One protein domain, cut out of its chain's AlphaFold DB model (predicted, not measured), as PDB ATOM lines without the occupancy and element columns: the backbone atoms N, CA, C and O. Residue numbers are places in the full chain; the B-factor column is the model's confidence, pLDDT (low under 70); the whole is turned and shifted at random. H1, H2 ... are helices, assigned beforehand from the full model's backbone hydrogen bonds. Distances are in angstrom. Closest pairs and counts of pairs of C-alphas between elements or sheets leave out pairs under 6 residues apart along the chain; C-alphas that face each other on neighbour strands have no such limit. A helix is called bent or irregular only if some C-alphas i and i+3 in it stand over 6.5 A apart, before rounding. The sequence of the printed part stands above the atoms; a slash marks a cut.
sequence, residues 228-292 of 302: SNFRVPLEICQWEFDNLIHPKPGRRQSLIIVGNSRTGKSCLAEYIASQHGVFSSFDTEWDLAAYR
ATOM      1  N   SER A 228      88.325  64.776  77.491       84.50
ATOM      2  CA  SER A 228      87.087  65.479  77.129       84.50
ATOM      3  C   SER A 228      87.174  66.996  77.329       84.50
ATOM      4  O   SER A 228      86.353  67.739  76.797       84.50
ATOM      5  N   ASN A 229      88.158  67.467  78.101       85.06
ATOM      6  CA  ASN A 229      88.363  68.888  78.368       85.06
ATOM      7  C   ASN A 229      89.199  69.582  77.285       85.06
ATOM      8  O   ASN A 229      89.273  70.815  77.274       85.06
ATOM      9  N   PHE A 230      89.852  68.833  76.391       84.50
ATOM     10  CA  PHE A 230      90.701  69.436  75.373       84.50
ATOM     11  C   PHE A 230      89.869  70.063  74.255       84.50
ATOM     12  O   PHE A 230      89.067  69.410  73.593       84.50
ATOM     13  N   ARG A 231      90.127  71.346  73.994       87.00
ATOM     14  CA  ARG A 231      89.758  72.004  72.739       87.00
ATOM     15  C   ARG A 231      91.010  72.093  71.881       87.00
ATOM     16  O   ARG A 231      91.784  73.039  72.015       87.00
ATOM     17  N   VAL A 232      91.237  71.061  71.077       86.75
ATOM     18  CA  VAL A 232      92.426  70.948  70.226       86.75
ATOM     19  C   VAL A 232      92.179  71.694  68.908       86.75
ATOM     20  O   VAL A 232      91.173  71.418  68.253       86.75
ATOM     21  N   PRO A 233      93.046  72.647  68.518       89.81
ATOM     22  CA  PRO A 233      92.987  73.279  67.202       89.81
ATOM     23  C   PRO A 233      93.073  72.257  66.064       89.81
ATOM     24  O   PRO A 233      93.791  71.257  66.169       89.81
ATOM     25  N   LEU A 234      92.374  72.530  64.960       92.25
ATOM     26  CA  LEU A 234      92.283  71.619  63.816       92.25
ATOM     27  C   LEU A 234      93.660  71.299  63.218       92.25
ATOM     28  O   LEU A 234      93.896  70.184  62.766       92.25
ATOM     29  N   GLU A 235      94.584  72.253  63.261       91.31
ATOM     30  CA  GLU A 235      95.946  72.130  62.745       91.31
ATOM     31  C   GLU A 235      96.734  71.041  63.479       91.31
ATOM     32  O   GLU A 235      97.493  70.296  62.857       91.31
ATOM     33  N   ILE A 236      96.530  70.915  64.794       90.69
ATOM     34  CA  ILE A 236      97.171  69.880  65.610       90.69
ATOM     35  C   ILE A 236      96.567  68.513  65.274       90.69
ATOM     36  O   ILE A 236      97.316  67.561  65.067       90.69
ATOM     37  N   CYS A 237      95.238  68.426  65.151       90.81
ATOM     38  CA  CYS A 237      94.559  67.191  64.750       90.81
ATOM     39  C   CYS A 237      95.005  66.719  63.358       90.81
ATOM     40  O   CYS A 237      95.249  65.533  63.147       90.81
ATOM     41  N   GLN A 238      95.148  67.646  62.408       91.94
ATOM     42  CA  GLN A 238      95.622  67.338  61.061       91.94
ATOM     43  C   GLN A 238      97.082  66.874  61.077       91.94
ATOM     44  O   GLN A 238      97.426  65.893  60.420       91.94
ATOM     45  N   TRP A 239      97.939  67.539  61.859       92.00
ATOM     46  CA  TRP A 239      99.332  67.128  62.016       92.00
ATOM     47  C   TRP A 239      99.448  65.721  62.614       92.00
ATOM     48  O   TRP A 239     100.230  64.914  62.109       92.00
ATOM     49  N   GLU A 240      98.665  65.415  63.652       90.75
ATOM     50  CA  GLU A 240      98.601  64.091  64.283       90.75
ATOM     51  C   GLU A 240      98.170  63.022  63.271       90.75
ATOM     52  O   GLU A 240      98.834  61.991  63.132       90.75
ATOM     53  N   PHE A 241      97.123  63.298  62.493       90.69
ATOM     54  CA  PHE A 241      96.655  62.393  61.448       90.69
ATOM     55  C   PHE A 241      97.735  62.126  60.388       90.69
ATOM     56  O   PHE A 241      98.027  60.969  60.089       90.69
ATOM     57  N   ASP A 242      98.376  63.172  59.863       89.56
ATOM     58  CA  ASP A 242      99.351  63.061  58.769       89.56
ATOM     59  C   ASP A 242     100.705  62.460  59.189       89.56
ATOM     60  O   ASP A 242     101.453  61.972  58.336       89.56
ATOM     61  N   ASN A 243     101.060  62.518  60.478       87.25
ATOM     62  CA  ASN A 243     102.391  62.125  60.957       87.25
ATOM     63  C   ASN A 243     102.401  60.919  61.898       87.25
ATOM     64  O   ASN A 243     103.422  60.232  61.953       87.25
ATOM     65  N   LEU A 244     101.314  60.657  62.630       86.69
ATOM     66  CA  LEU A 244     101.232  59.558  63.598       86.69
ATOM     67  C   LEU A 244     100.294  58.442  63.125       86.69
ATOM     68  O   LEU A 244     100.650  57.272  63.240       86.69
ATOM     69  N   ILE A 245      99.135  58.785  62.548       86.56
ATOM     70  CA  ILE A 245      98.151  57.794  62.071       86.56
ATOM     71  C   ILE A 245      98.474  57.337  60.639       86.56
ATOM     72  O   ILE A 245      98.512  56.138  60.361       86.56
ATOM     73  N   HIS A 246      98.753  58.279  59.735       85.62
ATOM     74  CA  HIS A 246      99.067  58.029  58.325       85.62
ATOM     75  C   HIS A 246     100.416  58.636  57.915       85.62
ATOM     76  O   HIS A 246     100.463  59.497  57.032       85.62
ATOM     77  N   PRO A 247     101.531  58.176  58.515       85.50
ATOM     78  CA  PRO A 247     102.843  58.745  58.256       85.50
ATOM     79  C   PRO A 247     103.215  58.622  56.777       85.50
ATOM     80  O   PRO A 247     103.316  57.524  56.221       85.50
ATOM     81  N   LYS A 248     103.469  59.764  56.134       78.31
ATOM     82  CA  LYS A 248     104.031  59.782  54.779       78.31
ATOM     83  C   LYS A 248     105.449  59.193  54.795       78.31
ATOM     84  O   LYS A 248     106.215  59.473  55.722       78.31
ATOM     85  N   PRO A 249     105.841  58.416  53.770       73.69
ATOM     86  CA  PRO A 249     107.206  57.917  53.663       73.69
ATOM     87  C   PRO A 249     108.185  59.095  53.598       73.69
ATOM     88  O   PRO A 249     108.068  59.968  52.740       73.69
ATOM     89  N   GLY A 250     109.144  59.132  54.522       77.31
ATOM     90  CA  GLY A 250     110.097  60.230  54.628       77.31
ATOM     91  C   GLY A 250     110.537  60.509  56.062       77.31
ATOM     92  O   GLY A 250     110.395  59.682  56.962       77.31
ATOM     93  N   ARG A 251     111.119  61.693  56.264       73.00
ATOM     94  CA  ARG A 251     111.574  62.154  57.579       73.00
ATOM     95  C   ARG A 251     110.368  62.459  58.471       73.00
ATOM     96  O   ARG A 251     109.486  63.208  58.061       73.00
ATOM     97  N   ARG A 252     110.383  61.943  59.706       77.50
ATOM     98  CA  ARG A 252     109.396  62.283  60.743       77.50
ATOM     99  C   ARG A 252     109.377  63.793  60.976       77.50
ATOM    100  O   ARG A 252     110.441  64.407  61.109       77.50
ATOM    101  N   GLN A 253     108.187  64.380  61.017       80.06
ATOM    102  CA  GLN A 253     108.026  65.793  61.340       80.06
ATOM    103  C   GLN A 253     107.929  65.976  62.854       80.06
ATOM    104  O   GLN A 253     107.477  65.086  63.569       80.06
ATOM    105  N   SER A 254     108.378  67.127  63.341       85.25
ATOM    106  CA  SER A 254     108.240  67.540  64.738       85.25
ATOM    107  C   SER A 254     107.053  68.488  64.888       85.25
ATOM    108  O   SER A 254     106.886  69.375  64.051       85.25
ATOM    109  N   LEU A 255     106.285  68.347  65.970       85.56
ATOM    110  CA  LEU A 255     105.278  69.322  66.391       85.56
ATOM    111  C   LEU A 255     105.859  70.222  67.482       85.56
ATOM    112  O   LEU A 255     106.406  69.726  68.465       85.56
ATOM    113  N   ILE A 256     105.707  71.538  67.332       87.12
ATOM    114  CA  ILE A 256     106.047  72.522  68.365       87.12
ATOM    115  C   ILE A 256     104.763  73.268  68.728       87.12
ATOM    116  O   ILE A 256     104.166  73.919  67.876       87.12
ATOM    117  N   ILE A 257     104.340  73.173  69.992       84.81
ATOM    118  CA  ILE A 257     103.136  73.846  70.496       84.81
ATOM    119  C   ILE A 257     103.564  75.051  71.338       84.81
ATOM    120  O   ILE A 257     104.074  74.895  72.447       84.81
ATOM    121  N   VAL A 258     103.324  76.259  70.827       85.12
ATOM    122  CA  VAL A 258     103.635  77.521  71.517       85.12
ATOM    123  C   VAL A 258     102.344  78.177  71.995       85.12
ATOM    124  O   VAL A 258     101.352  78.220  71.276       85.12
ATOM    125  N   GLY A 259     102.338  78.691  73.223       82.94
ATOM    126  CA  GLY A 259     101.193  79.420  73.764       82.94
ATOM    127  C   GLY A 259     101.364  79.765  75.238       82.94
ATOM    128  O   GLY A 259     102.275  79.260  75.900       82.94
ATOM    129  N   ASN A 260     100.457  80.594  75.758       81.19
ATOM    130  CA  ASN A 260     100.505  81.115  77.127       81.19
ATOM    131  C   ASN A 260     100.648  80.016  78.187       81.19
ATOM    132  O   ASN A 260     100.285  78.857  77.974       81.19
ATOM    133  N   SER A 261     101.190  80.365  79.353       79.50
ATOM    134  CA  SER A 261     101.288  79.421  80.470       79.50
ATOM    135  C   SER A 261      99.906  78.870  80.853       79.50
ATOM    136  O   SER A 261      98.896  79.556  80.713       79.50
ATOM    137  N   ARG A 262      99.864  77.617  81.326       78.88
ATOM    138  CA  ARG A 262      98.646  76.927  81.807       78.88
ATOM    139  C   ARG A 262      97.512  76.741  80.784       78.88
ATOM    140  O   ARG A 262      96.383  76.478  81.172       78.88
ATOM    141  N   THR A 263      97.801  76.775  79.485       83.00
ATOM    142  CA  THR A 263      96.821  76.457  78.422       83.00
ATOM    143  C   THR A 263      96.681  74.957  78.113       83.00
ATOM    144  O   THR A 263      96.080  74.590  77.112       83.00
ATOM    145  N   GLY A 264      97.256  74.071  78.936       85.19
ATOM    146  CA  GLY A 264      97.152  72.615  78.753       85.19
ATOM    147  C   GLY A 264      98.089  72.007  77.701       85.19
ATOM    148  O   GLY A 264      97.936  70.834  77.388       85.19
ATOM    149  N   LYS A 265      99.074  72.757  77.179       87.88
ATOM    150  CA  LYS A 265     100.034  72.283  76.151       87.88
ATOM    151  C   LYS A 265     100.758  70.994  76.553       87.88
ATOM    152  O   LYS A 265     100.812  70.062  75.761       87.88
ATOM    153  N   SER A 266     101.275  70.938  77.782       85.50
ATOM    154  CA  SER A 266     101.965  69.752  78.301       85.50
ATOM    155  C   SER A 266     101.004  68.572  78.442       85.50
ATOM    156  O   SER A 266     101.294  67.500  77.932       85.50
ATOM    157  N   CYS A 267      99.808  68.799  79.002       88.44
ATOM    158  CA  CYS A 267      98.774  67.769  79.124       88.44
ATOM    159  C   CYS A 267      98.322  67.224  77.757       88.44
ATOM    160  O   CYS A 267      98.033  66.039  77.633       88.44
ATOM    161  N   LEU A 268      98.257  68.077  76.729       88.62
ATOM    162  CA  LEU A 268      97.944  67.664  75.362       88.62
ATOM    163  C   LEU A 268      99.076  66.820  74.759       88.62
ATOM    164  O   LEU A 268      98.802  65.807  74.124       88.62
ATOM    165  N   ALA A 269     100.338  67.197  74.982       86.88
ATOM    166  CA  ALA A 269     101.489  66.409  74.541       86.88
ATOM    167  C   ALA A 269     101.541  65.034  75.232       86.88
ATOM    168  O   ALA A 269     101.770  64.025  74.570       86.88
ATOM    169  N   GLU A 270     101.260  64.986  76.535       86.44
ATOM    170  CA  GLU A 270     101.110  63.749  77.314       86.44
ATOM    171  C   GLU A 270      99.958  62.880  76.790       86.44
ATOM    172  O   GLU A 270     100.112  61.669  76.632       86.44
ATOM    173  N   TYR A 271      98.820  63.492  76.446       87.88
ATOM    174  CA  TYR A 271      97.699  62.792  75.825       87.88
ATOM    175  C   TYR A 271      98.076  62.167  74.480       87.88
ATOM    176  O   TYR A 271      97.903  60.961  74.315       87.88
ATOM    177  N   ILE A 272      98.655  62.934  73.555       87.38
ATOM    178  CA  ILE A 272      99.081  62.423  72.242       87.38
ATOM    179  C   ILE A 272     100.123  61.303  72.415       87.38
ATOM    180  O   ILE A 272     100.029  60.254  71.775       87.38
ATOM    181  N   ALA A 273     101.077  61.471  73.339       84.50
ATOM    182  CA  ALA A 273     102.067  60.445  73.653       84.50
ATOM    183  C   ALA A 273     101.415  59.155  74.187       84.50
ATOM    184  O   ALA A 273     101.768  58.077  73.722       84.50
ATOM    185  N   SER A 274     100.405  59.245  75.063       85.31
ATOM    186  CA  SER A 274      99.677  58.070  75.585       85.31
ATOM    187  C   SER A 274      98.970  57.238  74.504       85.31
ATOM    188  O   SER A 274      98.691  56.047  74.693       85.31
ATOM    189  N   GLN A 275      98.648  57.862  73.368       83.31
ATOM    190  CA  GLN A 275      97.993  57.201  72.241       83.31
ATOM    191  C   GLN A 275      98.991  56.625  71.236       83.31
ATOM    192  O   GLN A 275      98.742  55.552  70.685       83.31
ATOM    193  N   HIS A 276     100.109  57.317  71.002       82.25
ATOM    194  CA  HIS A 276     100.943  57.081  69.822       82.25
ATOM    195  C   HIS A 276     102.435  56.853  70.106       82.25
ATOM    196  O   HIS A 276     103.181  56.595  69.160       82.25
ATOM    197  N   GLY A 277     102.908  56.925  71.356       74.25
ATOM    198  CA  GLY A 277     104.328  56.700  71.625       74.25
ATOM    199  C   GLY A 277     104.782  56.844  73.075       74.25
ATOM    200  O   GLY A 277     104.129  56.399  74.014       74.25
ATOM    201  N   VAL A 278     105.971  57.428  73.224       67.06
ATOM    202  CA  VAL A 278     106.672  57.606  74.500       67.06
ATOM    203  C   VAL A 278     106.688  59.077  74.855       67.06
ATOM    204  O   VAL A 278     106.958  59.924  74.000       67.06
ATOM    205  N   PHE A 279     106.449  59.380  76.123       66.81
ATOM    206  CA  PHE A 279     106.604  60.723  76.651       66.81
ATOM    207  C   PHE A 279     107.998  60.896  77.262       66.81
ATOM    208  O   PHE A 279     108.431  60.093  78.086       66.81
ATOM    209  N   SER A 280     108.706  61.954  76.870       62.59
ATOM    210  CA  SER A 280     109.957  62.375  77.499       62.59
ATOM    211  C   SER A 280     109.883  63.873  77.757       62.59
ATOM    212  O   SER A 280     109.721  64.664  76.827       62.59
ATOM    213  N   SER A 281     109.961  64.261  79.028       60.00
ATOM    214  CA  SER A 281     110.025  65.659  79.440       60.00
ATOM    215  C   SER A 281     111.480  66.107  79.522       60.00
ATOM    216  O   SER A 281     112.285  65.491  80.220       60.00
ATOM    217  N   PHE A 282     111.802  67.213  78.860       52.97
ATOM    218  CA  PHE A 282     113.072  67.906  79.043       52.97
ATOM    219  C   PHE A 282     112.817  69.179  79.851       52.97
ATOM    220  O   PHE A 282     112.293  70.152  79.312       52.97
ATOM    221  N   ASP A 283     113.205  69.185  81.126       47.38
ATOM    222  CA  ASP A 283     113.269  70.412  81.928       47.38
ATOM    223  C   ASP A 283     114.515  71.193  81.513       47.38
ATOM    224  O   ASP A 283     115.608  71.040  82.054       47.38
ATOM    225  N   THR A 284     114.359  72.016  80.485       48.72
ATOM    226  CA  THR A 284     115.317  73.076  80.186       48.72
ATOM    227  C   THR A 284     114.527  74.362  80.043       48.72
ATOM    228  O   THR A 284     113.572  74.431  79.270       48.72
ATOM    229  N   GLU A 285     114.897  75.385  80.808       47.53
ATOM    230  CA  GLU A 285     114.436  76.746  80.559       47.53
ATOM    231  C   GLU A 285     115.019  77.181  79.209       47.53
ATOM    232  O   GLU A 285     116.173  77.590  79.105       47.53
ATOM    233  N   TRP A 286     114.247  77.007  78.137       51.66
ATOM    234  CA  TRP A 286     114.599  77.551  76.832       51.66
ATOM    235  C   TRP A 286     114.231  79.030  76.826       51.66
ATOM    236  O   TRP A 286     113.050  79.384  76.823       51.66
ATOM    237  N   ASP A 287     115.244  79.895  76.811       51.25
ATOM    238  CA  ASP A 287     115.050  81.320  76.569       51.25
ATOM    239  C   ASP A 287     114.633  81.544  75.106       51.25
ATOM    240  O   ASP A 287     115.448  81.645  74.187       51.25
ATOM    241  N   LEU A 288     113.319  81.576  74.882       55.22
ATOM    242  CA  LEU A 288     112.713  81.851  73.581       55.22
ATOM    243  C   LEU A 288     112.740  83.347  73.215       55.22
ATOM    244  O   LEU A 288     112.239  83.697  72.142       55.22
ATOM    245  N   ALA A 289     113.320  84.236  74.039       56.84
ATOM    246  CA  ALA A 289     113.432  85.659  73.706       56.84
ATOM    247  C   ALA A 289     114.178  85.876  72.380       56.84
ATOM    248  O   ALA A 289     113.764  86.709  71.579       56.84
ATOM    249  N   ALA A 290     115.183  85.047  72.084       49.88
ATOM    250  CA  ALA A 290     115.947  85.105  70.836       49.88
ATOM    251  C   ALA A 290     115.143  84.732  69.571       49.88
ATOM    252  O   ALA A 290     115.552  85.077  68.465       49.88
ATOM    253  N   TYR A 291     114.008  84.035  69.703       46.41
ATOM    254  CA  TYR A 291     113.151  83.646  68.570       46.41
ATOM    255  C   TYR A 291     111.987  84.609  68.326       46.41
ATOM    256  O   TYR A 291     111.320  84.521  67.295       46.41
ATOM    257  N   ARG A 292     111.743  85.536  69.256       47.69
ATOM    258  CA  ARG A 292     110.619  86.473  69.187       47.69
ATOM    259  C   ARG A 292     110.814  87.550  68.114       47.69
ATOM    260  O   ARG A 292     109.827  88.023  67.560       47.69
TER     261      ARG A 292
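Overview. This is residues 228 to 292 of the 302 residues of a protein of Aspergillus niger (UniProt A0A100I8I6). Two helices of 12 residues each, H1 and H2, run the same way with a gap between them, nearest at their last turns, and a long loop, residues 246 to 264, leads back from the end of H1 to the start of H2. Beyond H2 the chain leaves this body as an arm, whose residues 282 to 292 stick out and end in the short H3. The printed part has 65 residues with three named helices, H1, H2, H3 in chain order, and no named strand; the class is all helix, with 28 of the 65 residues in named elements, under half. It is only just loose, close to compact, with a radius of gyration of the C-alphas of 13.2 A and spans of 34 by 31 by 22 A.

Along the chain. Find C-alpha 234 at (92.283, 71.619, 63.816); from there H1, residues 234 to 245, runs 15.1 A. It is neither bent nor irregular, but only just: C-alphas 242 and 245 are 6.3 A apart. H2, residues 265 to 276, runs 16.5 A from C-alpha 265 at (100.034, 72.283, 76.151). H3, residues 289 to 292, ends at C-alpha 292 at (110.619, 86.473, 69.187).

Arrangement. Look at Leu 244 and His 276, whose C-alphas, 6.7 A apart, are the closest of H1 and H2; the two helices are close but not clearly touching. They run the same way at a shallow tilt of 30 degrees. H3 is apart from H1 and from H2. In H1 and H2 every O i to N i+4 pair is within hydrogen-bond range; H3 is too short for such a pair.

Size, cuts and confidence. The C-alphas of Ser 228 and Ala 290, 35.5 A apart, are the two farthest apart. Both links are long, and the printed part has no cut. Look for pLDDT under 70 at residues 278 to 292; the mean of the printed part is 78.0.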